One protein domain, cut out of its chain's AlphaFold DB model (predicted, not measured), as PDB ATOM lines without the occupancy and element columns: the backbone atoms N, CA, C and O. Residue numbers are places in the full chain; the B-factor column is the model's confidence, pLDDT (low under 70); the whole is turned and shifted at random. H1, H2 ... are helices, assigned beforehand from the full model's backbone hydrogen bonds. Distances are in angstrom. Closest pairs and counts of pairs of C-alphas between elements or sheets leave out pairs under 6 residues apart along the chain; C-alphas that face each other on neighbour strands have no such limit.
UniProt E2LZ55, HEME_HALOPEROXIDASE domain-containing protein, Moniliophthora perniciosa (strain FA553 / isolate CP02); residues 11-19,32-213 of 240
ATOM      1  N   ILE A  11     -79.476  25.333 -95.597       37.59
ATOM      2  CA  ILE A  11     -80.122  26.637 -95.782       37.59
ATOM      3  C   ILE A  11     -81.620  26.447 -95.993       37.59
ATOM      4  O   ILE A  11     -82.422  27.146 -95.369       37.59
ATOM      5  N   ALA A  12     -82.019  25.498 -96.838       34.69
ATOM      6  CA  ALA A  12     -83.429  25.229 -96.978       34.69
ATOM      7  C   ALA A  12     -83.981  24.454 -95.793       34.69
ATOM      8  O   ALA A  12     -85.134  24.674 -95.476       34.69
ATOM      9  N   SER A  13     -83.192  23.684 -95.040       35.34
ATOM     10  CA  SER A  13     -83.643  23.182 -93.737       35.34
ATOM     11  C   SER A  13     -83.966  24.339 -92.780       35.34
ATOM     12  O   SER A  13     -85.007  24.324 -92.138       35.34
ATOM     13  N   ALA A  14     -83.180  25.418 -92.747       33.09
ATOM     14  CA  ALA A  14     -83.541  26.605 -91.962       33.09
ATOM     15  C   ALA A  14     -84.781  27.355 -92.510       33.09
ATOM     16  O   ALA A  14     -85.558  27.904 -91.729       33.09
ATOM     17  N   ILE A  15     -85.001  27.363 -93.832       35.38
ATOM     18  CA  ILE A  15     -86.161  28.019 -94.474       35.38
ATOM     19  C   ILE A  15     -87.432  27.149 -94.420       35.38
ATOM     20  O   ILE A  15     -88.540  27.671 -94.332       35.38
ATOM     21  N   ALA A  16     -87.302  25.827 -94.433       31.22
ATOM     22  CA  ALA A  16     -88.400  24.889 -94.619       31.22
ATOM     23  C   ALA A  16     -88.829  24.173 -93.330       31.22
ATOM     24  O   ALA A  16     -89.975  23.734 -93.241       31.22
ATOM     25  N   PHE A  17     -88.007  24.145 -92.278       32.22
ATOM     26  CA  PHE A  17     -88.443  23.617 -90.979       32.22
ATOM     27  C   PHE A  17     -89.469  24.482 -90.250       32.22
ATOM     28  O   PHE A  17     -90.143  23.985 -89.349       32.22
ATOM     29  N   VAL A  18     -89.692  25.730 -90.672       32.19
ATOM     30  CA  VAL A  18     -90.870  26.483 -90.204       32.19
ATOM     31  C   VAL A  18     -92.182  25.776 -90.586       32.19
ATOM     32  O   VAL A  18     -93.234  26.047 -90.014       32.19
ATOM     33  N   SER A  19     -92.132  24.777 -91.475       32.03
ATOM     34  CA  SER A  19     -93.270  23.928 -91.823       32.03
ATOM     35  C   SER A  19     -93.484  22.697 -90.920       32.03
ATOM     36  O   SER A  19     -94.521  22.042 -91.068       32.03
ATOM     37  N   ALA A  32     -96.029  28.741-102.328       67.94
ATOM     38  CA  ALA A  32     -95.057  29.734-102.790       67.94
ATOM     39  C   ALA A  32     -94.576  30.624-101.624       67.94
ATOM     40  O   ALA A  32     -95.388  31.075-100.808       67.94
ATOM     41  N   TRP A  33     -93.267  30.855-101.554       69.75
ATOM     42  CA  TRP A  33     -92.545  31.576-100.503       69.75
ATOM     43  C   TRP A  33     -91.858  32.807-101.068       69.75
ATOM     44  O   TRP A  33     -91.188  32.700-102.086       69.75
ATOM     45  N   THR A  34     -91.967  33.949-100.388       78.00
ATOM     46  CA  THR A  34     -91.202  35.157-100.734       78.00
ATOM     47  C   THR A  34     -89.903  35.241 -99.928       78.00
ATOM     48  O   THR A  34     -89.729  34.560 -98.907       78.00
ATOM     49  N   LEU A  35     -89.015  36.157-100.328       75.00
ATOM     50  CA  LEU A  35     -87.822  36.520 -99.554       75.00
ATOM     51  C   LEU A  35     -88.168  36.937 -98.112       75.00
ATOM     52  O   LEU A  35     -87.557  36.446 -97.164       75.00
ATOM     53  N   SER A  36     -89.168  37.807 -97.945       75.75
ATOM     54  CA  SER A  36     -89.575  38.328 -96.634       75.75
ATOM     55  C   SER A  36     -90.132  37.241 -95.716       75.75
ATOM     56  O   SER A  36     -89.790  37.206 -94.535       75.75
ATOM     57  N   TRP A  37     -90.935  36.318 -96.253       74.00
ATOM     58  CA  TRP A  37     -91.463  35.194 -95.479       74.00
ATOM     59  C   TRP A  37     -90.363  34.235 -95.043       74.00
ATOM     60  O   TRP A  37     -90.365  33.806 -93.892       74.00
ATOM     61  N   SER A  38     -89.414  33.933 -95.928       68.81
ATOM     62  CA  SER A  38     -88.282  33.051 -95.619       68.81
ATOM     63  C   SER A  38     -87.420  33.627 -94.492       68.81
ATOM     64  O   SER A  38     -87.081  32.934 -93.538       68.81
ATOM     65  N   GLN A  39     -87.128  34.927 -94.569       73.56
ATOM     66  CA  GLN A  39     -86.371  35.665 -93.560       73.56
ATOM     67  C   GLN A  39     -87.090  35.725 -92.208       73.56
ATOM     68  O   GLN A  39     -86.503  35.386 -91.185       73.56
ATOM     69  N   TYR A  40     -88.376  36.089 -92.204       75.19
ATOM     70  CA  TYR A  40     -89.189  36.113 -90.986       75.19
ATOM     71  C   TYR A  40     -89.228  34.742 -90.301       75.19
ATOM     72  O   TYR A  40     -88.982  34.632 -89.104       75.19
ATOM     73  N   SER A  41     -89.477  33.698 -91.090       74.81
ATOM     74  CA  SER A  41     -89.554  32.311 -90.634       74.81
ATOM     75  C   SER A  41     -88.234  31.855 -90.004       74.81
ATOM     76  O   SER A  41     -88.228  31.266 -88.929       74.81
ATOM     77  N   ALA A  42     -87.098  32.183 -90.613       78.75
ATOM     78  CA  ALA A  42     -85.795  31.815 -90.075       78.75
ATOM     79  C   ALA A  42     -85.457  32.526 -88.749       78.75
ATOM     80  O   ALA A  42     -84.916  31.905 -87.830       78.75
ATOM     81  N   VAL A  43     -85.813  33.808 -88.618       81.00
ATOM     82  CA  VAL A  43     -85.657  34.550 -87.356       81.00
ATOM     83  C   VAL A  43     -86.571  33.961 -86.281       81.00
ATOM     84  O   VAL A  43     -86.116  33.673 -85.172       81.00
ATOM     85  N   ASP A  44     -87.845  33.739 -86.602       83.12
ATOM     86  CA  ASP A  44     -88.834  33.274 -85.631       83.12
ATOM     87  C   ASP A  44     -88.635  31.808 -85.233       83.12
ATOM     88  O   ASP A  44     -88.699  31.481 -84.053       83.12
ATOM     89  N   GLY A  45     -88.318  30.916 -86.167       78.44
ATOM     90  CA  GLY A  45     -88.084  29.503 -85.870       78.44
ATOM     91  C   GLY A  45     -86.741  29.257 -85.185       78.44
ATOM     92  O   GLY A  45     -86.666  28.521 -84.203       78.44
ATOM     93  N   PHE A  46     -85.682  29.914 -85.666       83.25
ATOM     94  CA  PHE A  46     -84.300  29.500 -85.398       83.25
ATOM     95  C   PHE A  46     -83.375  30.597 -84.886       83.25
ATOM     96  O   PHE A  46     -82.213  30.319 -84.607       83.25
ATOM     97  N   ASN A  47     -83.859  31.836 -84.765       90.75
ATOM     98  CA  ASN A  47     -83.031  33.004 -84.462       90.75
ATOM     99  C   ASN A  47     -81.925  33.259 -85.507       90.75
ATOM    100  O   ASN A  47     -80.902  33.888 -85.211       90.75
ATOM    101  N   VAL A  48     -82.133  32.791 -86.742       86.56
ATOM    102  CA  VAL A  48     -81.224  33.034 -87.863       86.56
ATOM    103  C   VAL A  48     -81.545  34.388 -88.474       86.56
ATOM    104  O   VAL A  48     -82.604  34.598 -89.056       86.56
ATOM    105  N   GLN A  49     -80.613  35.321 -88.321       90.94
ATOM    106  CA  GLN A  49     -80.763  36.707 -88.728       90.94
ATOM    107  C   GLN A  49     -80.736  36.847 -90.252       90.94
ATOM    108  O   GLN A  49     -80.043  36.115 -90.960       90.94
ATOM    109  N   ASN A  50     -81.429  37.863 -90.765       85.06
ATOM    110  CA  ASN A  50     -81.567  38.086 -92.207       85.06
ATOM    111  C   ASN A  50     -80.223  38.180 -92.938       85.06
ATOM    112  O   ASN A  50     -80.125  37.748 -94.085       85.06
ATOM    113  N   ASN A  51     -79.185  38.723 -92.295       87.38
ATOM    114  CA  ASN A  51     -77.860  38.830 -92.902       87.38
ATOM    115  C   ASN A  51     -77.203  37.456 -93.144       87.38
ATOM    116  O   ASN A  51     -76.523  37.312 -94.157       87.38
ATOM    117  N   ALA A  52     -77.470  36.449 -92.303       81.50
ATOM    118  CA  ALA A  52     -76.950  35.087 -92.439       81.50
ATOM    119  C   ALA A  52     -77.562  34.330 -93.626       81.50
ATOM    120  O   ALA A  52     -76.882  33.529 -94.258       81.50
ATOM    121  N   LEU A  53     -78.829  34.602 -93.958       77.19
ATOM    122  CA  LEU A  53     -79.542  33.925 -95.051       77.19
ATOM    123  C   LEU A  53     -79.700  34.775 -96.310       77.19
ATOM    124  O   LEU A  53     -80.230  34.294 -97.305       77.19
ATOM    125  N   SER A  54     -79.265  36.035 -96.293       78.19
ATOM    126  CA  SER A  54     -79.548  36.996 -97.365       78.19
ATOM    127  C   SER A  54     -79.102  36.525 -98.752       78.19
ATOM    128  O   SER A  54     -79.862  36.659 -99.710       78.19
ATOM    129  N   ILE A  55     -77.895  35.964 -98.863       79.81
ATOM    130  CA  ILE A  55     -77.349  35.457-100.128       79.81
ATOM    131  C   ILE A  55     -78.173  34.266-100.605       79.81
ATOM    132  O   ILE A  55     -78.616  34.234-101.750       79.81
ATOM    133  N   ALA A  56     -78.444  33.326 -99.708       81.38
ATOM    134  CA  ALA A  56     -79.113  32.092-100.059       81.38
ATOM    135  C   ALA A  56     -80.599  32.292-100.383       81.38
ATOM    136  O   ALA A  56     -81.105  31.760-101.362       81.38
ATOM    137  N   ALA A  57     -81.295  33.144 -99.632       79.94
ATOM    138  CA  ALA A  57     -82.686  33.477 -99.908       79.94
ATOM    139  C   ALA A  57     -82.847  34.240-101.238       79.94
ATOM    140  O   ALA A  57     -83.854  34.074-101.919       79.94
ATOM    141  N   LYS A  58     -81.847  35.037-101.647       84.44
ATOM    142  CA  LYS A  58     -81.804  35.637-102.993       84.44
ATOM    143  C   LYS A  58     -81.491  34.600-104.072       84.44
ATOM    144  O   LYS A  58     -82.134  34.621-105.113       84.44
ATOM    145  N   ALA A  59     -80.550  33.689-103.821       86.00
ATOM    146  CA  ALA A  59     -80.233  32.594-104.738       86.00
ATOM    147  C   ALA A  59     -81.461  31.701-105.004       86.00
ATOM    148  O   ALA A  59     -81.731  31.353-106.150       86.00
ATOM    149  N   ALA A  60     -82.278  31.440-103.978       84.56
ATOM    150  CA  ALA A  60     -83.496  30.641-104.087       84.56
ATOM    151  C   ALA A  60     -84.523  31.240-105.064       84.56
ATOM    152  O   ALA A  60     -85.209  30.493-105.756       84.56
ATOM    153  N   LEU A  61     -84.594  32.571-105.200       87.19
ATOM    154  CA  LEU A  61     -85.475  33.214-106.185       87.19
ATOM    155  C   LEU A  61     -85.107  32.832-107.625       87.19
ATOM    156  O   LEU A  61     -85.993  32.682-108.459       87.19
ATOM    157  N   PHE A  62     -83.825  32.582-107.907       89.69
ATOM    158  CA  PHE A  62     -83.361  32.136-109.224       89.69
ATOM    159  C   PHE A  62     -83.712  30.680-109.548       89.69
ATOM    160  O   PHE A  62     -83.418  30.223-110.648       89.69
ATOM    161  N   THR A  63     -84.329  29.945-108.621       87.44
ATOM    162  CA  THR A  63     -84.784  28.564-108.853       87.44
ATOM    163  C   THR A  63     -86.207  28.492-109.408       87.44
ATOM    164  O   THR A  63     -86.646  27.437-109.863       87.44
ATOM    165  N   SER A  64     -86.910  29.625-109.425       88.81
ATOM    166  CA  SER A  64     -88.312  29.750-109.807       88.81
ATOM    167  C   SER A  64     -88.478  30.621-111.054       88.81
ATOM    168  O   SER A  64     -87.650  31.477-111.356       88.81
ATOM    169  N   LEU A  65     -89.571  30.400-111.789       89.88
ATOM    170  CA  LEU A  65     -90.002  31.276-112.889       89.88
ATOM    171  C   LEU A  65     -90.855  32.460-112.395       89.88
ATOM    172  O   LEU A  65     -91.275  33.293-113.196       89.88
ATOM    173  N   LEU A  66     -91.166  32.512-111.097       88.38
ATOM    174  CA  LEU A  66     -91.890  33.620-110.479       88.38
ATOM    175  C   LEU A  66     -90.919  34.749-110.109       88.38
ATOM    176  O   LEU A  66     -89.748  34.513-109.830       88.38
ATOM    177  N   ASN A  67     -91.423  35.982-110.060       85.44
ATOM    178  CA  ASN A  67     -90.584  37.172-109.877       85.44
ATOM    179  C   ASN A  67     -89.962  37.286-108.477       85.44
ATOM    180  O   ASN A  67     -88.821  37.717-108.334       85.44
ATOM    181  N   ASP A  68     -90.730  36.964-107.438       86.69
ATOM    182  CA  ASP A  68     -90.364  37.203-106.038       86.69
ATOM    183  C   ASP A  68     -90.680  36.009-105.127       86.69
ATOM    184  O   ASP A  68     -90.671  36.137-103.899       86.69
ATOM    185  N   GLN A  69     -90.971  34.855-105.734       85.44
ATOM    186  CA  GLN A  69     -91.463  33.669-105.051       85.44
ATOM    187  C   GLN A  69     -90.787  32.390-105.535       85.44
ATOM    188  O   GLN A  69     -90.481  32.249-106.713       85.44
ATOM    189  N   PHE A  70     -90.642  31.414-104.645       82.62
ATOM    190  CA  PHE A  70     -90.209  30.057-104.976       82.62
ATOM    191  C   PHE A  70     -90.976  29.028-104.142       82.62
ATOM    192  O   PHE A  70     -91.536  29.337-103.089       82.62
ATOM    193  N   THR A  71     -91.021  27.789-104.603       82.75
ATOM    194  CA  THR A  71     -91.523  26.646-103.838       82.75
ATOM    195  C   THR A  71     -90.357  25.872-103.222       82.75
ATOM    196  O   THR A  71     -89.236  25.914-103.723       82.75
ATOM    197  N   LEU A  72     -90.605  25.094-102.165       76.44
ATOM    198  CA  LEU A  72     -89.574  24.203-101.605       76.44
ATOM    199  C   LEU A  72     -89.121  23.108-102.584       76.44
ATOM    200  O   LEU A  72     -88.060  22.523-102.416       76.44
ATOM    201  N   ASN A  73     -89.912  22.826-103.619       82.56
ATOM    202  CA  ASN A  73     -89.496  21.915-104.675       82.56
ATOM    203  C   ASN A  73     -88.603  22.611-105.715       82.56
ATOM    204  O   ASN A  73     -87.840  21.924-106.381       82.56
ATOM    205  N   ASP A  74     -88.670  23.936-105.863       84.88
ATOM    206  CA  ASP A  74     -87.883  24.672-106.864       84.88
ATOM    207  C   ASP A  74     -86.396  24.672-106.492       84.88
ATOM    208  O   ASP A  74     -85.526  24.448-107.330       84.88
ATOM    209  N   ILE A  75     -86.104  24.806-105.198       83.88
ATOM    210  CA  ILE A  75     -84.742  24.848-104.646       83.88
ATOM    211  C   ILE A  75     -83.939  23.550-104.808       83.88
ATOM    212  O   ILE A  75     -82.742  23.559-104.545       83.88
ATOM    213  N   LYS A  76     -84.556  22.454-105.277       87.94
ATOM    214  CA  LYS A  76     -83.831  21.233-105.674       87.94
ATOM    215  C   LYS A  76     -83.150  21.354-107.044       87.94
ATOM    216  O   LYS A  76     -82.568  20.383-107.527       87.94
ATOM    217  N   LEU A  77     -83.285  22.506-107.709       89.62
ATOM    218  CA  LEU A  77     -82.619  22.801-108.972       89.62
ATOM    219  C   LEU A  77     -81.099  22.693-108.803       89.62
ATOM    220  O   LEU A  77     -80.461  23.570-108.213       89.62
ATOM    221  N   HIS A  78     -80.541  21.627-109.372       93.06
ATOM    222  CA  HIS A  78     -79.118  21.339-109.309       93.06
ATOM    223  C   HIS A  78     -78.272  22.450-109.919       93.06
ATOM    224  O   HIS A  78     -78.619  23.006-110.965       93.06
ATOM    225  N   GLY A  79     -77.150  22.768-109.275       89.75
ATOM    226  CA  GLY A  79     -76.221  23.809-109.706       89.75
ATOM    227  C   GLY A  79     -76.692  25.230-109.382       89.75
ATOM    228  O   GLY A  79     -76.064  26.193-109.826       89.75
ATOM    229  N   ASN A  80     -77.774  25.398-108.615       91.44
ATOM    230  CA  ASN A  80     -78.104  26.661-107.955       91.44
ATOM    231  C   ASN A  80     -77.560  26.645-106.512       91.44
ATOM    232  O   ASN A  80     -76.345  26.777-106.354       91.44
ATOM    233  N   ILE A  81     -78.420  26.468-105.500       87.94
ATOM    234  CA  ILE A  81     -78.021  26.189-104.108       87.94
ATOM    235  C   ILE A  81     -77.799  24.687-103.910       87.94
ATOM    236  O   ILE A  81     -76.875  24.304-103.204       87.94
ATOM    237  N   GLU A  82     -78.644  23.843-104.515       91.50
ATOM    238  CA  GLU A  82     -78.458  22.390-104.476       91.50
ATOM    239  C   GLU A  82     -77.162  22.007-105.198       91.50
ATOM    240  O   GLU A  82     -76.894  22.477-106.311       91.50
ATOM    241  N   HIS A  83     -76.365  21.167-104.535       94.06
ATOM    242  CA  HIS A  83     -75.012  20.820-104.931       94.06
ATOM    243  C   HIS A  83     -74.657  19.363-104.593       94.06
ATOM    244  O   HIS A  83     -75.141  18.770-103.622       94.06
ATOM    245  N   ASP A  84     -73.680  18.831-105.326       96.00
ATOM    246  CA  ASP A  84     -73.126  17.495-105.097       96.00
ATOM    247  C   ASP A  84     -72.303  17.411-103.801       96.00
ATOM    248  O   ASP A  84     -71.814  18.413-103.266       96.00
ATOM    249  N   GLY A  85     -72.093  16.201-103.287       94.50
ATOM    250  CA  GLY A  85     -71.369  15.936-102.043       94.50
ATOM    251  C   GLY A  85     -72.140  16.394-100.807       94.50
ATOM    252  O   GLY A  85     -71.540  16.844 -99.829       94.50
ATOM    253  N   SER A  86     -73.469  16.327-100.872       95.75
ATOM    254  CA  SER A  86     -74.365  16.585 -99.746       95.75
ATOM    255  C   SER A  86     -74.189  15.536 -98.636       95.75
ATOM    256  O   SER A  86     -73.906  14.363 -98.893       95.75
ATOM    257  N   ILE A  87     -74.406  15.932 -97.375       96.06
ATOM    258  CA  ILE A  87     -74.213  15.035 -96.216       96.06
ATOM    259  C   ILE A  87     -75.349  14.031 -96.000       96.06
ATOM    260  O   ILE A  87     -75.238  13.150 -95.162       96.06
ATOM    261  N   SER A  88     -76.475  14.178 -96.697       94.19
ATOM    262  CA  SER A  88     -77.689  13.379 -96.448       94.19
ATOM    263  C   SER A  88     -78.541  13.134 -97.692       94.19
ATOM    264  O   SER A  88     -79.646  12.616 -97.570       94.19
ATOM    265  N   ARG A  89     -78.083  13.555 -98.873       93.62
ATOM    266  CA  ARG A  89     -78.800  13.461-100.152       93.62
ATOM    267  C   ARG A  89     -77.860  12.874-101.199       93.62
ATOM    268  O   ARG A  89     -76.641  12.966-101.034       93.62
ATOM    269  N   ALA A  90     -78.433  12.249-102.226       93.44
ATOM    270  CA  ALA A  90     -77.662  11.809-103.380       93.44
ATOM    271  C   ALA A  90     -77.207  13.012-104.206       93.44
ATOM    272  O   ALA A  90     -77.870  14.046-104.219       93.44
ATOM    273  N   ASP A  91     -76.109  12.842-104.928       96.44
ATOM    274  CA  ASP A  91     -75.751  13.754-106.009       96.44
ATOM    275  C   ASP A  91     -76.807  13.686-107.117       96.44
ATOM    276  O   ASP A  91     -77.375  12.620-107.379       96.44
ATOM    277  N   HIS A  92     -77.033  14.798-107.815       94.81
ATOM    278  CA  HIS A  92     -78.096  14.894-108.821       94.81
ATOM    279  C   HIS A  92     -77.967  13.860-109.943       94.81
ATOM    280  O   HIS A  92     -78.961  13.300-110.399       94.81
ATOM    281  N   ALA A  93     -76.736  13.567-110.366       97.12
ATOM    282  CA  ALA A  93     -76.475  12.571-111.402       97.12
ATOM    283  C   ALA A  93     -76.619  11.117-110.913       97.12
ATOM    284  O   ALA A  93     -76.671  10.206-111.738       97.12
ATOM    285  N   LEU A  94     -76.662  10.890-109.595       96.25
ATOM    286  CA  LEU A  94     -76.660   9.558-108.984       96.25
ATOM    287  C   LEU A  94     -78.022   9.150-108.402       96.25
ATOM    288  O   LEU A  94     -78.226   7.970-108.117       96.25
ATOM    289  N   GLY A  95     -78.964  10.079-108.228       93.12
ATOM    290  CA  GLY A  95     -80.296   9.754-107.722       93.12
ATOM    291  C   GLY A  95     -81.136  10.965-107.327       93.12
ATOM    292  O   GLY A  95     -81.000  12.054-107.875       93.12
ATOM    293  N   ASP A  96     -82.043  10.755-106.371       89.31
ATOM    294  CA  ASP A  96     -82.879  11.823-105.816       89.31
ATOM    295  C   ASP A  96     -82.032  12.770-104.945       89.31
ATOM    296  O   ASP A  96     -81.577  12.404-103.856       89.31
ATOM    297  N   ASN A  97     -81.837  13.995-105.439       88.19
ATOM    298  CA  ASN A  97     -81.040  15.047-104.806       88.19
ATOM    299  C   ASN A  97     -81.782  15.837-103.717       88.19
ATOM    300  O   ASN A  97     -81.270  16.835-103.211       88.19
ATOM    301  N   ALA A  98     -82.992  15.422-103.339       83.38
ATOM    302  CA  ALA A  98     -83.799  16.137-102.361       83.38
ATOM    303  C   ALA A  98     -84.297  15.253-101.213       83.38
ATOM    304  O   ALA A  98     -84.365  15.717-100.069       83.38
ATOM    305  N   ALA A  99     -84.615  13.985-101.476       84.12
ATOM    306  CA  ALA A  99     -85.036  13.045-100.440       84.12
ATOM    307  C   ALA A  99     -83.893  12.701 -99.465       84.12
ATOM    308  O   ALA A  99     -82.758  12.456 -99.874       84.12
ATOM    309  N   PHE A 100     -84.203  12.638 -98.164       88.12
ATOM    310  CA  PHE A 100     -83.253  12.151 -97.162       88.12
ATOM    311  C   PHE A 100     -82.774  10.733 -97.503       88.12
ATOM    312  O   PHE A 100     -83.571   9.840 -97.795       88.12
ATOM    313  N   ASN A 101     -81.467  10.519 -97.400       91.81
ATOM    314  CA  ASN A 101     -80.810   9.259 -97.683       91.81
ATOM    315  C   ASN A 101     -79.959   8.820 -96.482       91.81
ATOM    316  O   ASN A 101     -78.936   9.425 -96.148       91.81
ATOM    317  N   GLN A 102     -80.385   7.725 -95.848       95.69
ATOM    318  CA  GLN A 102     -79.748   7.187 -94.646       95.69
ATOM    319  C   GLN A 102     -78.322   6.671 -94.900       95.69
ATOM    320  O   GLN A 102     -77.501   6.738 -93.986       95.69
ATOM    321  N   THR A 103     -78.013   6.193 -96.109       96.31
ATOM    322  CA  THR A 103     -76.663   5.740 -96.479       96.31
ATOM    323  C   THR A 103     -75.694   6.913 -96.522       96.31
ATOM    324  O   THR A 103     -74.633   6.860 -95.914       96.31
ATOM    325  N   TYR A 104     -76.069   8.023 -97.159       92.69
ATOM    326  CA  TYR A 104     -75.198   9.201 -97.182       92.69
ATOM    327  C   TYR A 104     -75.075   9.848 -95.799       92.69
ATOM    328  O   TYR A 104     -73.972  10.192 -95.373       92.69
ATOM    329  N   PHE A 105     -76.177   9.914 -95.045       96.19
ATOM    330  CA  PHE A 105     -76.159  10.460 -93.687       96.19
ATOM    331  C   PHE A 105     -75.431   9.579 -92.667       96.19
ATOM    332  O   PHE A 105     -75.081  10.067 -91.591       96.19
ATOM    333  N   SER A 106     -75.158   8.299 -92.954       97.94
ATOM    334  CA  SER A 106     -74.415   7.460 -92.005       97.94
ATOM    335  C   SER A 106     -72.990   7.954 -91.770       97.94
ATOM    336  O   SER A 106     -72.478   7.775 -90.669       97.94
ATOM    337  N   VAL A 107     -72.383   8.636 -92.749       97.88
ATOM    338  CA  VAL A 107     -71.071   9.285 -92.588       97.88
ATOM    339  C   VAL A 107     -71.128  10.315 -91.459       97.88
ATOM    340  O   VAL A 107     -70.333  10.267 -90.523       97.88
ATOM    341  N   THR A 108     -72.136  11.195 -91.471       96.56
ATOM    342  CA  THR A 108     -72.378  12.137 -90.370       96.56
ATOM    343  C   THR A 108     -72.700  11.404 -89.074       96.56
ATOM    344  O   THR A 108     -72.069  11.682 -88.059       96.56
ATOM    345  N   ALA A 109     -73.628  10.442 -89.108       97.06
ATOM    346  CA  ALA A 109     -74.094   9.721 -87.923       97.06
ATOM    347  C   ALA A 109     -72.967   9.008 -87.150       97.06
ATOM    348  O   ALA A 109     -73.024   8.919 -85.923       97.06
ATOM    349  N   ASN A 110     -71.950   8.525 -87.865       98.19
ATOM    350  CA  ASN A 110     -70.801   7.815 -87.306       98.19
ATOM    351  C   ASN A 110     -69.594   8.729 -87.032       98.19
ATOM    352  O   ASN A 110     -68.592   8.276 -86.478       98.19
ATOM    353  N   SER A 111     -69.674  10.012 -87.395       98.38
ATOM    354  CA  SER A 111     -68.585  10.965 -87.184       98.38
ATOM    355  C   SER A 111     -68.395  11.315 -85.703       98.38
ATOM    356  O   SER A 111     -69.299  11.167 -84.872       98.38
ATOM    357  N   ASN A 112     -67.196  11.803 -85.369       98.25
ATOM    358  CA  ASN A 112     -66.797  12.208 -84.017       98.25
ATOM    359  C   ASN A 112     -66.968  11.095 -82.954       98.25
ATOM    360  O   ASN A 112     -67.715  11.278 -81.986       98.25
ATOM    361  N   PRO A 113     -66.386   9.896 -83.145       98.19
ATOM    362  CA  PRO A 113     -66.576   8.779 -82.221       98.19
ATOM    363  C   PRO A 113     -66.054   9.106 -80.814       98.19
ATOM    364  O   PRO A 113     -65.100   9.860 -80.651       98.19
ATOM    365  N   GLY A 114     -66.680   8.523 -79.789       98.12
ATOM    366  CA  GLY A 114     -66.295   8.716 -78.383       98.12
ATOM    367  C   GLY A 114     -66.918   9.933 -77.689       98.12
ATOM    368  O   GLY A 114     -66.780  10.061 -76.477       98.12
ATOM    369  N   VAL A 115     -67.642  10.785 -78.421       98.62
ATOM    370  CA  VAL A 115     -68.401  11.919 -77.869       98.62
ATOM    371  C   VAL A 115     -69.828  11.977 -78.427       98.62
ATOM    372  O   VAL A 115     -70.144  11.366 -79.456       98.62
ATOM    373  N   ASP A 116     -70.701  12.718 -77.750       98.44
ATOM    374  CA  ASP A 116     -72.142  12.835 -78.011       98.44
ATOM    375  C   ASP A 116     -72.540  14.118 -78.763       98.44
ATOM    376  O   ASP A 116     -73.727  14.419 -78.908       98.44
ATOM    377  N   TYR A 117     -71.567  14.838 -79.325       98.69
ATOM    378  CA  TYR A 117     -71.780  16.041 -80.131       98.69
ATOM    379  C   TYR A 117     -71.080  15.974 -81.496       98.69
ATOM    380  O   TYR A 117     -70.120  15.225 -81.697       98.69
ATOM    381  N   TYR A 118     -71.550  16.789 -82.437       98.75
ATOM    382  CA  TYR A 118     -70.817  17.192 -83.634       98.75
ATOM    383  C   TYR A 118     -70.230  18.590 -83.427       98.75
ATOM    384  O   TYR A 118     -70.794  19.412 -82.706       98.75
ATOM    385  N   ASN A 119     -69.105  18.859 -84.075       98.62
ATOM    386  CA  ASN A 119     -68.456  20.166 -84.136       98.62
ATOM    387  C   ASN A 119     -67.918  20.457 -85.549       98.62
ATOM    388  O   ASN A 119     -67.995  19.596 -86.436       98.62
ATOM    389  N   GLY A 120     -67.334  21.643 -85.750       98.38
ATOM    390  CA  GLY A 120     -66.745  22.049 -87.032       98.38
ATOM    391  C   GLY A 120     -65.743  21.032 -87.590       98.38
ATOM    392  O   GLY A 120     -65.845  20.653 -88.755       98.38
ATOM    393  N   THR A 121     -64.854  20.491 -86.750       98.62
ATOM    394  CA  THR A 121     -63.879  19.466 -87.157       98.62
ATOM    395  C   THR A 121     -64.550  18.213 -87.711       98.62
ATOM    396  O   THR A 121     -64.247  17.787 -88.825       98.62
ATOM    397  N   SER A 122     -65.501  17.637 -86.970       98.75
ATOM    398  CA  SER A 122     -66.224  16.442 -87.416       98.75
ATOM    399  C   SER A 122     -67.023  16.686 -88.698       98.75
ATOM    400  O   SER A 122     -67.019  15.838 -89.585       98.75
ATOM    401  N   ALA A 123     -67.637  17.863 -88.842       98.50
ATOM    402  CA  ALA A 123     -68.380  18.244 -90.038       98.50
ATOM    403  C   ALA A 123     -67.465  18.410 -91.264       98.50
ATOM    404  O   ALA A 123     -67.821  17.985 -92.363       98.50
ATOM    405  N   GLY A 124     -66.267  18.973 -91.081       98.62
ATOM    406  CA  GLY A 124     -65.268  19.077 -92.144       98.62
ATOM    407  C   GLY A 124     -64.798  17.707 -92.628       98.62
ATOM    408  O   GLY A 124     -64.772  17.462 -93.831       98.62
ATOM    409  N   LEU A 125     -64.517  16.780 -91.706       98.81
ATOM    410  CA  LEU A 125     -64.156  15.399 -92.054       98.81
ATOM    411  C   LEU A 125     -65.285  14.671 -92.800       98.81
ATOM    412  O   LEU A 125     -65.018  13.973 -93.774       98.81
ATOM    413  N   VAL A 126     -66.543  14.888 -92.403       98.69
ATOM    414  CA  VAL A 126     -67.711  14.374 -93.136       98.69
ATOM    415  C   VAL A 126     -67.732  14.913 -94.564       98.69
ATOM    416  O   VAL A 126     -67.891  14.135 -95.500       98.69
ATOM    417  N   PHE A 127     -67.554  16.222 -94.764       98.19
ATOM    418  CA  PHE A 127     -67.514  16.777 -96.118       98.19
ATOM    419  C   PHE A 127     -66.333  16.260 -96.931       98.19
ATOM    420  O   PHE A 127     -66.501  16.038 -98.127       98.19
ATOM    421  N   LYS A 128     -65.178  16.013 -96.305       98.56
ATOM    422  CA  LYS A 128     -64.020  15.403 -96.967       98.56
ATOM    423  C   LYS A 128     -64.380  14.036 -97.536       98.56
ATOM    424  O   LYS A 128     -64.165  13.791 -98.719       98.56
ATOM    425  N   GLU A 129     -64.993  13.185 -96.721       98.56
ATOM    426  CA  GLU A 129     -65.422  11.849 -97.134       98.56
ATOM    427  C   GLU A 129     -66.533  11.898 -98.191       98.56
ATOM    428  O   GLU A 129     -66.419  11.267 -99.238       98.56
ATOM    429  N   ARG A 130     -67.581  12.705 -97.973       97.69
ATOM    430  CA  ARG A 130     -68.687  12.865 -98.933       97.69
ATOM    431  C   ARG A 130     -68.219  13.432-100.272       97.69
ATOM    432  O   ARG A 130     -68.713  13.016-101.312       97.69
ATOM    433  N   HIS A 131     -67.272  14.367-100.260       97.31
ATOM    434  CA  HIS A 131     -66.704  14.933-101.478       97.31
ATOM    435  C   HIS A 131     -65.841  13.922-102.234       97.31
ATOM    436  O   HIS A 131     -65.973  13.832-103.452       97.31
ATOM    437  N   ALA A 132     -65.009  13.149-101.532       98.12
ATOM    438  CA  ALA A 132     -64.221  12.080-102.137       98.12
ATOM    439  C   ALA A 132     -65.117  10.994-102.758       98.12
ATOM    440  O   ALA A 132     -64.846  10.545-103.869       98.12
ATOM    441  N   ASP A 133     -66.215  10.628-102.089       98.00
ATOM    442  CA  ASP A 133     -67.227   9.715-102.631       98.00
ATOM    443  C   ASP A 133     -67.851  10.254-103.927       98.00
ATOM    444  O   ASP A 133     -67.887   9.546-104.934       98.00
ATOM    445  N   SER A 134     -68.272  11.524-103.945       97.56
ATOM    446  CA  SER A 134     -68.777  12.165-105.161       97.56
ATOM    447  C   SER A 134     -67.729  12.196-106.277       97.56
ATOM    448  O   SER A 134     -68.053  11.876-107.414       97.56
ATOM    449  N   LEU A 135     -66.468  12.534-105.985       96.94
ATOM    450  CA  LEU A 135     -65.398  12.545-106.994       96.94
ATOM    451  C   LEU A 135     -65.156  11.153-107.594       96.94
ATOM    452  O   LEU A 135     -64.901  11.037-108.790       96.94
ATOM    453  N   ALA A 136     -65.244  10.102-106.777       97.81
ATOM    454  CA  ALA A 136     -65.026   8.731-107.219       97.81
ATOM    455  C   ALA A 136     -66.203   8.171-108.035       97.81
ATOM    456  O   ALA A 136     -65.987   7.401-108.970       97.81
ATOM    457  N   ASN A 137     -67.437   8.545-107.682       97.94
ATOM    458  CA  ASN A 137     -68.642   7.879-108.178       97.94
ATOM    459  C   ASN A 137     -69.497   8.733-109.129       97.94
ATOM    460  O   ASN A 137     -70.312   8.178-109.865       97.94
ATOM    461  N   ASN A 138     -69.330  10.058-109.146       97.88
ATOM    462  CA  ASN A 138     -70.101  10.981-109.979       97.88
ATOM    463  C   ASN A 138     -69.210  11.641-111.054       97.88
ATOM    464  O   ASN A 138     -68.591  12.674-110.790       97.88
ATOM    465  N   PRO A 139     -69.191  11.129-112.301       96.00
ATOM    466  CA  PRO A 139     -68.405  11.732-113.383       96.00
ATOM    467  C   PRO A 139     -68.893  13.134-113.794       96.00
ATOM    468  O   PRO A 139     -68.190  13.830-114.520       96.00
ATOM    469  N   ASN A 140     -70.080  13.557-113.343       95.75
ATOM    470  CA  ASN A 140     -70.679  14.859-113.642       95.75
ATOM    471  C   ASN A 140     -70.614  15.837-112.456       95.75
ATOM    472  O   ASN A 140     -71.295  16.867-112.483       95.75
ATOM    473  N   ILE A 141     -69.818  15.527-111.426       95.69
ATOM    474  CA  ILE A 141     -69.722  16.324-110.202       95.69
ATOM    475  C   ILE A 141     -69.480  17.811-110.494       95.69
ATOM    476  O   ILE A 141     -68.611  18.209-111.275       95.69
ATOM    477  N   THR A 142     -70.243  18.665-109.823       95.38
ATOM    478  CA  THR A 142     -70.003  20.106-109.784       95.38
ATOM    479  C   THR A 142     -69.132  20.446-108.580       95.38
ATOM    480  O   THR A 142     -69.585  20.425-107.438       95.38
ATOM    481  N   ASN A 143     -67.862  20.783-108.828       95.06
ATOM    482  CA  ASN A 143     -66.905  21.171-107.792       95.06
ATOM    483  C   ASN A 143     -66.325  22.562-108.077       95.06
ATOM    484  O   ASN A 143     -65.341  22.706-108.796       95.06
ATOM    485  N   THR A 144     -66.940  23.602-107.520       96.88
ATOM    486  CA  THR A 144     -66.470  24.989-107.667       96.88
ATOM    487  C   THR A 144     -66.356  25.666-106.304       96.88
ATOM    488  O   THR A 144     -66.868  25.159-105.304       96.88
ATOM    489  N   VAL A 145     -65.741  26.853-106.257       96.38
ATOM    490  CA  VAL A 145     -65.657  27.661-105.023       96.38
ATOM    491  C   VAL A 145     -67.042  27.931-104.427       96.38
ATOM    492  O   VAL A 145     -67.183  27.910-103.208       96.38
ATOM    493  N   LYS A 146     -68.074  28.110-105.267       93.88
ATOM    494  CA  LYS A 146     -69.460  28.300-104.817       93.88
ATOM    495  C   LYS A 146     -69.962  27.079-104.036       93.88
ATOM    496  O   LYS A 146     -70.425  27.247-102.915       93.88
ATOM    497  N   GLU A 147     -69.814  25.868-104.580       92.62
ATOM    498  CA  GLU A 147     -70.301  24.653-103.902       92.62
ATOM    499  C   GLU A 147     -69.544  24.386-102.600       92.62
ATOM    500  O   GLU A 147     -70.140  24.007-101.596       92.62
ATOM    501  N   SER A 148     -68.233  24.649-102.583       95.00
ATOM    502  CA  SER A 148     -67.430  24.562-101.361       95.00
ATOM    503  C   SER A 148     -67.929  25.544-100.291       95.00
ATOM    504  O   SER A 148     -68.204  25.147 -99.162       95.00
ATOM    505  N   GLN A 149     -68.150  26.814-100.644       93.56
ATOM    506  CA  GLN A 149     -68.675  27.818 -99.712       93.56
ATOM    507  C   GLN A 149     -70.071  27.471 -99.179       93.56
ATOM    508  O   GLN A 149     -70.336  27.697 -97.993       93.56
ATOM    509  N   ILE A 150     -70.948  26.914-100.021       90.25
ATOM    510  CA  ILE A 150     -72.277  26.463 -99.594       90.25
ATOM    511  C   ILE A 150     -72.136  25.341 -98.556       90.25
ATOM    512  O   ILE A 150     -72.650  25.501 -97.451       90.25
ATOM    513  N   LYS A 151     -71.344  24.293 -98.827       92.88
ATOM    514  CA  LYS A 151     -71.073  23.195 -97.875       92.88
ATOM    515  C   LYS A 151     -70.614  23.700 -96.508       92.88
ATOM    516  O   LYS A 151     -71.183  23.342 -95.477       92.88
ATOM    517  N   LEU A 152     -69.611  24.577 -96.490       94.75
ATOM    518  CA  LEU A 152     -69.063  25.135 -95.249       94.75
ATOM    519  C   LEU A 152     -70.117  25.921 -94.458       94.75
ATOM    520  O   LEU A 152     -70.225  25.779 -93.237       94.75
ATOM    521  N   THR A 153     -70.914  26.727 -95.160       90.56
ATOM    522  CA  THR A 153     -71.978  27.536 -94.552       90.56
ATOM    523  C   THR A 153     -73.109  26.659 -94.024       90.56
ATOM    524  O   THR A 153     -73.642  26.925 -92.951       90.56
ATOM    525  N   GLU A 154     -73.454  25.584 -94.728       92.75
ATOM    526  CA  GLU A 154     -74.460  24.618 -94.294       92.75
ATOM    527  C   GLU A 154     -74.060  23.884 -93.018       92.75
ATOM    528  O   GLU A 154     -74.889  23.748 -92.114       92.75
ATOM    529  N   ALA A 155     -72.791  23.472 -92.908       94.44
ATOM    530  CA  ALA A 155     -72.276  22.910 -91.663       94.44
ATOM    531  C   ALA A 155     -72.353  23.905 -90.511       94.44
ATOM    532  O   ALA A 155     -72.880  23.579 -89.447       94.44
ATOM    533  N   ALA A 156     -71.889  25.135 -90.736       95.12
ATOM    534  CA  ALA A 156     -71.980  26.184 -89.732       95.12
ATOM    535  C   ALA A 156     -73.433  26.440 -89.301       95.12
ATOM    536  O   ALA A 156     -73.694  26.621 -88.111       95.12
ATOM    537  N   LEU A 157     -74.383  26.404 -90.240       93.19
ATOM    538  CA  LEU A 157     -75.804  26.593 -89.965       93.19
ATOM    539  C   LEU A 157     -76.380  25.466 -89.113       93.19
ATOM    540  O   LEU A 157     -76.906  25.765 -88.046       93.19
ATOM    541  N   TYR A 158     -76.285  24.192 -89.516       94.00
ATOM    542  CA  TYR A 158     -76.921  23.132 -88.721       94.00
ATOM    543  C   TYR A 158     -76.276  22.995 -87.334       94.00
ATOM    544  O   TYR A 158     -76.990  22.737 -86.368       94.00
ATOM    545  N   LEU A 159     -74.960  23.219 -87.213       96.38
ATOM    546  CA  LEU A 159     -74.256  23.210 -85.925       96.38
ATOM    547  C   LEU A 159     -74.710  24.363 -85.020       96.38
ATOM    548  O   LEU A 159     -74.917  24.166 -83.827       96.38
ATOM    549  N   SER A 160     -74.912  25.553 -85.586       95.56
ATOM    550  CA  SER A 160     -75.423  26.709 -84.842       95.56
ATOM    551  C   SER A 160     -76.884  26.530 -84.434       95.56
ATOM    552  O   SER A 160     -77.271  26.865 -83.320       95.56
ATOM    553  N   VAL A 161     -77.708  26.015 -85.348       93.44
ATOM    554  CA  VAL A 161     -79.158  25.886 -85.169       93.44
ATOM    555  C   VAL A 161     -79.498  24.780 -84.170       93.44
ATOM    556  O   VAL A 161     -80.385  24.958 -83.339       93.44
ATOM    557  N   MET A 162     -78.799  23.647 -84.227       96.38
ATOM    558  CA  MET A 162     -79.004  22.504 -83.327       96.38
ATOM    559  C   MET A 162     -78.088  22.535 -82.099       96.38
ATOM    560  O   MET A 162     -78.033  21.556 -81.364       96.38
ATOM    561  N   GLY A 163     -77.356  23.623 -81.876       95.69
ATOM    562  CA  GLY A 163     -76.315  23.693 -80.863       95.69
ATOM    563  C   GLY A 163     -76.047  25.116 -80.402       95.69
ATOM    564  O   GLY A 163     -76.973  25.888 -80.153       95.69
ATOM    565  N   ASP A 164     -74.768  25.447 -80.267       95.50
ATOM    566  CA  ASP A 164     -74.312  26.771 -79.854       95.50
ATOM    567  C   ASP A 164     -73.693  27.534 -81.045       95.50
ATOM    568  O   ASP A 164     -72.706  27.077 -81.631       95.50
ATOM    569  N   PRO A 165     -74.221  28.721 -81.395       93.81
ATOM    570  CA  PRO A 165     -73.751  29.509 -82.533       93.81
ATOM    571  C   PRO A 165     -72.380  30.180 -82.348       93.81
ATOM    572  O   PRO A 165     -71.849  30.740 -83.306       93.81
ATOM    573  N   LEU A 166     -71.795  30.163 -81.148       95.06
ATOM    574  CA  LEU A 166     -70.465  30.711 -80.855       95.06
ATOM    575  C   LEU A 166     -69.361  29.648 -80.904       95.06
ATOM    576  O   LEU A 166     -68.203  29.963 -81.220       95.06
ATOM    577  N   THR A 167     -69.708  28.409 -80.552       95.50
ATOM    578  CA  THR A 167     -68.772  27.275 -80.499       95.50
ATOM    579  C   THR A 167     -68.936  26.312 -81.671       95.50
ATOM    580  O   THR A 167     -68.013  25.554 -81.952       95.50
ATOM    581  N   GLY A 168     -70.087  26.314 -82.350       95.75
ATOM    582  CA  GLY A 168     -70.392  25.365 -83.420       95.75
ATOM    583  C   GLY A 168     -70.478  23.922 -82.936       95.75
ATOM    584  O   GLY A 168     -70.202  23.011 -83.708       95.75
ATOM    585  N   THR A 169     -70.811  23.708 -81.662       98.12
ATOM    586  CA  THR A 169     -71.000  22.375 -81.080       98.12
ATOM    587  C   THR A 169     -72.488  22.079 -80.947       98.12
ATOM    588  O   THR A 169     -73.217  22.861 -80.339       98.12
ATOM    589  N   ALA A 170     -72.937  20.950 -81.497       97.88
ATOM    590  CA  ALA A 170     -74.337  20.531 -81.488       97.88
ATOM    591  C   ALA A 170     -74.482  19.079 -81.005       97.88
ATOM    592  O   ALA A 170     -73.783  18.206 -81.528       97.88
ATOM    593  N   PRO A 171     -75.397  18.773 -80.067       98.69
ATOM    594  CA  PRO A 171     -75.676  17.398 -79.661       98.69
ATOM    595  C   PRO A 171     -76.060  16.517 -80.854       98.69
ATOM    596  O   PRO A 171     -76.911  16.884 -81.671       98.69
ATOM    597  N   LYS A 172     -75.479  15.314 -80.937       98.69
ATOM    598  CA  LYS A 172     -75.764  14.364 -82.025       98.69
ATOM    599  C   LYS A 172     -77.240  14.009 -82.083       98.69
ATOM    600  O   LYS A 172     -77.780  13.869 -83.175       98.69
ATOM    601  N   GLN A 173     -77.896  13.889 -80.928       98.44
ATOM    602  CA  GLN A 173     -79.330  13.611 -80.848       98.44
ATOM    603  C   GLN A 173     -80.145  14.651 -81.626       98.44
ATOM    604  O   GLN A 173     -80.979  14.272 -82.446       98.44
ATOM    605  N   PHE A 174     -79.857  15.942 -81.441       97.38
ATOM    606  CA  PHE A 174     -80.606  17.021 -82.086       97.38
ATOM    607  C   PHE A 174     -80.391  17.033 -83.594       97.38
ATOM    608  O   PHE A 174     -81.356  17.027 -84.354       97.38
ATOM    609  N   VAL A 175     -79.135  16.955 -84.035       95.81
ATOM    610  CA  VAL A 175     -78.803  16.920 -85.465       95.81
ATOM    611  C   VAL A 175     -79.387  15.672 -86.135       95.81
ATOM    612  O   VAL A 175     -79.946  15.762 -87.225       95.81
ATOM    613  N   ASN A 176     -79.327  14.508 -85.488       95.56
ATOM    614  CA  ASN A 176     -79.867  13.274 -86.054       95.56
ATOM    615  C   ASN A 176     -81.393  13.324 -86.217       95.56
ATOM    616  O   ASN A 176     -81.888  12.897 -87.258       95.56
ATOM    617  N   ILE A 177     -82.126  13.847 -85.229       91.56
ATOM    618  CA  ILE A 177     -83.585  14.040 -85.317       91.56
ATOM    619  C   ILE A 177     -83.918  15.038 -86.417       91.56
ATOM    620  O   ILE A 177     -84.758  14.757 -87.266       91.56
ATOM    621  N   PHE A 178     -83.209  16.169 -86.444       89.62
ATOM    622  CA  PHE A 178     -83.387  17.197 -87.458       89.62
ATOM    623  C   PHE A 178     -83.283  16.585 -88.862       89.62
ATOM    624  O   PHE A 178     -84.242  16.620 -89.622       89.62
ATOM    625  N   PHE A 179     -82.181  15.916 -89.196       89.44
ATOM    626  CA  PHE A 179     -82.011  15.370 -90.546       89.44
ATOM    627  C   PHE A 179     -82.935  14.189 -90.881       89.44
ATOM    628  O   PHE A 179     -83.376  14.098 -92.023       89.44
ATOM    629  N   ARG A 180     -83.223  13.286 -89.932       90.75
ATOM    630  CA  ARG A 180     -84.017  12.069 -90.205       90.75
ATOM    631  C   ARG A 180     -85.520  12.306 -90.207       90.75
ATOM    632  O   ARG A 180     -86.237  11.627 -90.934       90.75
ATOM    633  N   GLU A 181     -85.996  13.207 -89.357       89.31
ATOM    634  CA  GLU A 181     -87.428  13.416 -89.123       89.31
ATOM    635  C   GLU A 181     -87.928  14.751 -89.668       89.31
ATOM    636  O   GLU A 181     -89.134  14.990 -89.666       89.31
ATOM    637  N   GLU A 182     -87.013  15.626 -90.093       80.12
ATOM    638  CA  GLU A 182     -87.320  17.003 -90.477       80.12
ATOM    639  C   GLU A 182     -88.142  17.720 -89.389       80.12
ATOM    640  O   GLU A 182     -89.086  18.456 -89.665       80.12
ATOM    641  N   ARG A 183     -87.795  17.466 -88.115       85.25
ATOM    642  CA  ARG A 183     -88.505  17.939 -86.920       85.25
ATOM    643  C   ARG A 183     -87.572  18.669 -85.955       85.25
ATOM    644  O   ARG A 183     -86.421  18.281 -85.769       85.25
ATOM    645  N   LEU A 184     -88.096  19.697 -85.288       84.31
ATOM    646  CA  LEU A 184     -87.426  20.319 -84.147       84.31
ATOM    647  C   LEU A 184     -87.395  19.367 -82.930       84.31
ATOM    648  O   LEU A 184     -88.461  18.904 -82.507       84.31
ATOM    649  N   PRO A 185     -86.222  19.107 -82.318       90.62
ATOM    650  CA  PRO A 185     -86.092  18.187 -81.186       90.62
ATOM    651  C   PRO A 185     -86.567  18.795 -79.848       90.62
ATOM    652  O   PRO A 185     -85.832  18.839 -78.862       90.62
ATOM    653  N   LEU A 186     -87.788  19.343 -79.819       91.06
ATOM    654  CA  LEU A 186     -88.344  20.046 -78.657       91.06
ATOM    655  C   LEU A 186     -88.524  19.129 -77.447       91.06
ATOM    656  O   LEU A 186     -88.220  19.523 -76.324       91.06
ATOM    657  N   GLU A 187     -89.021  17.916 -77.687       95.00
ATOM    658  CA  GLU A 187     -89.244  16.906 -76.645       95.00
ATOM    659  C   GLU A 187     -87.913  16.406 -76.070       95.00
ATOM    660  O   GLU A 187     -87.827  16.049 -74.898       95.00
ATOM    661  N   GLU A 188     -86.853  16.464 -76.873       96.31
ATOM    662  CA  GLU A 188     -85.487  16.112 -76.505       96.31
ATOM    663  C   GLU A 188     -84.728  17.277 -75.844       96.31
ATOM    664  O   GLU A 188     -83.575  17.125 -75.445       96.31
ATOM    665  N   GLY A 189     -85.380  18.429 -75.669       96.94
ATOM    666  CA  GLY A 189     -84.851  19.564 -74.919       96.94
ATOM    667  C   GLY A 189     -84.152  20.626 -75.764       96.94
ATOM    668  O   GLY A 189     -83.535  21.532 -75.195       96.94
ATOM    669  N   TRP A 190     -84.260  20.567 -77.095       96.38
ATOM    670  CA  TRP A 190     -83.800  21.660 -77.946       96.38
ATOM    671  C   TRP A 190     -84.521  22.956 -77.584       96.38
ATOM    672  O   TRP A 190     -85.735  23.000 -77.369       96.38
ATOM    673  N   LYS A 191     -83.752  24.040 -77.554       93.88
ATOM    674  CA  LYS A 191     -84.256  25.400 -77.390       93.88
ATOM    675  C   LYS A 191     -83.695  26.248 -78.513       93.88
ATOM    676  O   LYS A 191     -82.569  26.030 -78.953       93.88
ATOM    677  N   LYS A 192     -84.478  27.242 -78.929       89.94
ATOM    678  CA  LYS A 192     -84.042  28.232 -79.913       89.94
ATOM    679  C   LYS A 192     -82.692  28.836 -79.476       89.94
ATOM    680  O   LYS A 192     -82.605  29.296 -78.333       89.94
ATOM    681  N   PRO A 193     -81.662  28.835 -80.342       90.75
ATOM    682  CA  PRO A 193     -80.328  29.305 -79.983       90.75
ATOM    683  C   PRO A 193     -80.270  30.836 -79.864       90.75
ATOM    684  O   PRO A 193     -81.231  31.557 -80.161       90.75
ATOM    685  N   GLY A 194     -79.109  31.348 -79.445       92.94
ATOM    686  CA  GLY A 194     -78.784  32.771 -79.571       92.94
ATOM    687  C   GLY A 194     -78.764  33.240 -81.038       92.94
ATOM    688  O   GLY A 194     -78.869  32.416 -81.946       92.94
ATOM    689  N   PRO A 195     -78.643  34.554 -81.302       94.12
ATOM    690  CA  PRO A 195     -78.694  35.078 -82.665       94.12
ATOM    691  C   PRO A 195     -77.612  34.473 -83.571       94.12
ATOM    692  O   PRO A 195     -76.419  34.621 -83.311       94.12
ATOM    693  N   ILE A 196     -78.033  33.840 -84.668       90.81
ATOM    694  CA  ILE A 196     -77.146  33.298 -85.705       90.81
ATOM    695  C   ILE A 196     -77.068  34.328 -86.818       90.81
ATOM    696  O   ILE A 196     -78.056  34.579 -87.505       90.81
ATOM    697  N   SER A 197     -75.914  34.951 -87.004       90.50
ATOM    698  CA  SER A 197     -75.763  36.052 -87.954       90.50
ATOM    699  C   SER A 197     -74.583  35.827 -88.896       90.50
ATOM    700  O   SER A 197     -73.768  34.925 -88.704       90.50
ATOM    701  N   GLY A 198     -74.461  36.689 -89.906       83.06
ATOM    702  CA  GLY A 198     -73.317  36.677 -90.820       83.06
ATOM    703  C   GLY A 198     -71.948  36.842 -90.138       83.06
ATOM    704  O   GLY A 198     -70.940  36.583 -90.781       83.06
ATOM    705  N   SER A 199     -71.883  37.242 -88.859       88.38
ATOM    706  CA  SER A 199     -70.629  37.322 -88.096       88.38
ATOM    707  C   SER A 199     -70.314  36.077 -87.262       88.38
ATOM    708  O   SER A 199     -69.152  35.867 -86.925       88.38
ATOM    709  N   THR A 200     -71.303  35.237 -86.936       89.88
ATOM    710  CA  THR A 200     -71.089  34.036 -86.108       89.88
ATOM    711  C   THR A 200     -70.720  32.824 -86.961       89.88
ATOM    712  O   THR A 200     -69.820  32.064 -86.607       89.88
ATOM    713  N   LEU A 201     -71.350  32.682 -88.132       89.00
ATOM    714  CA  LEU A 201     -71.122  31.560 -89.048       89.00
ATOM    715  C   LEU A 201     -69.678  31.434 -89.571       89.00
ATOM    716  O   LEU A 201     -69.192  30.304 -89.615       89.00
ATOM    717  N   PRO A 202     -68.958  32.519 -89.941       93.94
ATOM    718  CA  PRO A 202     -67.630  32.393 -90.547       93.94
ATOM    719  C   PRO A 202     -66.601  31.681 -89.669       93.94
ATOM    720  O   PRO A 202     -65.752  30.968 -90.194       93.94
ATOM    721  N   LYS A 203     -66.685  31.832 -88.341       95.25
ATOM    722  CA  LYS A 203     -65.780  31.145 -87.409       95.25
ATOM    723  C   LYS A 203     -65.968  29.627 -87.478       95.25
ATOM    724  O   LYS A 203     -64.998  28.900 -87.639       95.25
ATOM    725  N   ILE A 204     -67.216  29.164 -87.425       95.94
ATOM    726  CA  ILE A 204     -67.532  27.732 -87.505       95.94
ATOM    727  C   ILE A 204     -67.199  27.201 -88.904       95.94
ATOM    728  O   ILE A 204     -66.599  26.140 -89.035       95.94
ATOM    729  N   ALA A 205     -67.530  27.954 -89.958       95.06
ATOM    730  CA  ALA A 205     -67.204  27.590 -91.336       95.06
ATOM    731  C   ALA A 205     -65.687  27.449 -91.562       95.06
ATOM    732  O   ALA A 205     -65.267  26.585 -92.331       95.06
ATOM    733  N   LEU A 206     -64.864  28.250 -90.875       97.44
ATOM    734  CA  LEU A 206     -63.409  28.113 -90.894       97.44
ATOM    735  C   LEU A 206     -62.954  26.795 -90.250       97.44
ATOM    736  O   LEU A 206     -62.149  26.088 -90.852       97.44
ATOM    737  N   ASP A 207     -63.500  26.421 -89.090       97.94
ATOM    738  CA  ASP A 207     -63.181  25.139 -88.437       97.94
ATOM    739  C   ASP A 207     -63.539  23.938 -89.333       97.94
ATOM    740  O   ASP A 207     -62.775  22.969 -89.442       97.94
ATOM    741  N   VAL A 208     -64.681  24.030 -90.027       98.31
ATOM    742  CA  VAL A 208     -65.101  23.053 -91.043       98.31
ATOM    743  C   VAL A 208     -64.091  23.022 -92.191       98.31
ATOM    744  O   VAL A 208     -63.631  21.945 -92.559       98.31
ATOM    745  N   ALA A 209     -63.696  24.178 -92.732       98.38
ATOM    746  CA  ALA A 209     -62.776  24.271 -93.866       98.38
ATOM    747  C   ALA A 209     -61.398  23.669 -93.564       98.38
ATOM    748  O   ALA A 209     -60.859  22.922 -94.384       98.38
ATOM    749  N   LEU A 210     -60.856  23.941 -92.372       98.44
ATOM    750  CA  LEU A 210     -59.558  23.423 -91.926       98.44
ATOM    751  C   LEU A 210     -59.516  21.890 -91.902       98.44
ATOM    752  O   LEU A 210     -58.480  21.298 -92.204       98.44
ATOM    753  N   SER A 211     -60.639  21.248 -91.574       98.38
ATOM    754  CA  SER A 211     -60.738  19.784 -91.500       98.38
ATOM    755  C   SER A 211     -61.236  19.157 -92.805       98.38
ATOM    756  O   SER A 211     -60.886  18.019 -93.108       98.38
ATOM    757  N   PHE A 212     -62.008  19.906 -93.602       98.38
ATOM    758  CA  PHE A 212     -62.427  19.502 -94.942       98.38
ATOM    759  C   PHE A 212     -61.219  19.343 -95.871       98.38
ATOM    760  O   PHE A 212     -61.174  18.388 -96.640       98.38
ATOM    761  N   GLN A 213     -60.210  20.220 -95.752       97.06
ATOM    762  CA  GLN A 213     -58.988  20.170 -96.571       97.06
ATOM    763  C   GLN A 213     -59.303  20.070 -98.070       97.06
ATOM    764  O   GLN A 213     -58.724  19.261 -98.790       97.06
TER     765      GLN A 213
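Overview. This is residues 11 to 19 and 32 to 213 of the 240 residues of the protein "HEME_HALOPEROXIDASE domain-containing protein" of Moniliophthora perniciosa (strain FA553 / isolate CP02) (UniProt E2LZ55). H6, a long helix, runs through the core, and H5, the longest helix, forms a splayed hairpin with it, packing on H6 with residues 120 to 127 alone while its other end reaches outward; H8 crosses both of them, and H4 packs on H5, with H7 side by side with H4. H1, H2 and H3 make a second, looser group at the other end of the longest axis, and an unnamed stretch, residues 62 to 101, runs between the two groups. The printed part has 191 residues with eight named helices, H1 to H8 in order, and no named strand, in the class all helix. It is compact, with a radius of gyration of the C-alphas of 15.5 A and spans of 47 by 41 by 29 A.

Arrangement. Start at H5, residues 120 to 137. With residues 120 to 127 alone it touches H6, residues 145 to 161, at a steep tilt of 41 degrees, opposite ways, a helical hairpin; the closest C-alphas are those of Ala 123 and Ala 155, 6.3 A apart. H8, residues 201 to 212, touches H5 at 53 degrees, closest at the C-alphas of Gly 124 and Phe 212, 4.0 A, and touches H6 at 64 degrees, closest at those of Leu 152 and Ala 205, 5.0 A. H4, residues 102 to 110, forms a helical hairpin with H5, closest at the C-alphas of Thr 108 and Val 126, 5.9 A, at a shallow tilt of 34.9 degrees, only just short of steep. H7, residues 172 to 181, only just touches H4, with 3 pairs of C-alphas within 8 A, the closest those of Ala 109 and Asn 176, 7.0 A. H1, residues 11 to 19, only just touches H6, with 3 pairs, closest at the C-alphas of Ile 11 and Glu 154, 6.2 A. H2, residues 35 to 46, touches H1 about perpendicular, at 78 degrees, closest at Ile 15 and Ser 38, C-alphas 5.6 A apart. H3, residues 50 to 61, touches H2, with the C-alphas of Gln 39 and Asn 50 closest at 5.5 A. Each O i to N i+4 pair is within hydrogen-bond range in H2, H5, H6, H7 and H8, against 3 of 5 in H1, 5 of 8 in H3 and 3 of 5 in H4.

Along the chain. Find C-alpha 120 at (-66.745, 22.049, -87.032); from there H5 runs 25.5 A to C-alpha 137. H6 is 24.1 A long, H2 16.2 A, H8 16.0 A and H3 15.3 A; H8 ends at C-alpha 212, (-62.427, 19.502, -94.942).

Size, cuts and confidence. Residues 20 to 31 are not printed, a gap of 12.5 A between C-alphas 19 and 32. The links H3 to H4 and H7 to H8 are long. Confidence is under 70 at residues 11 to 19, 32 to 33 and 38.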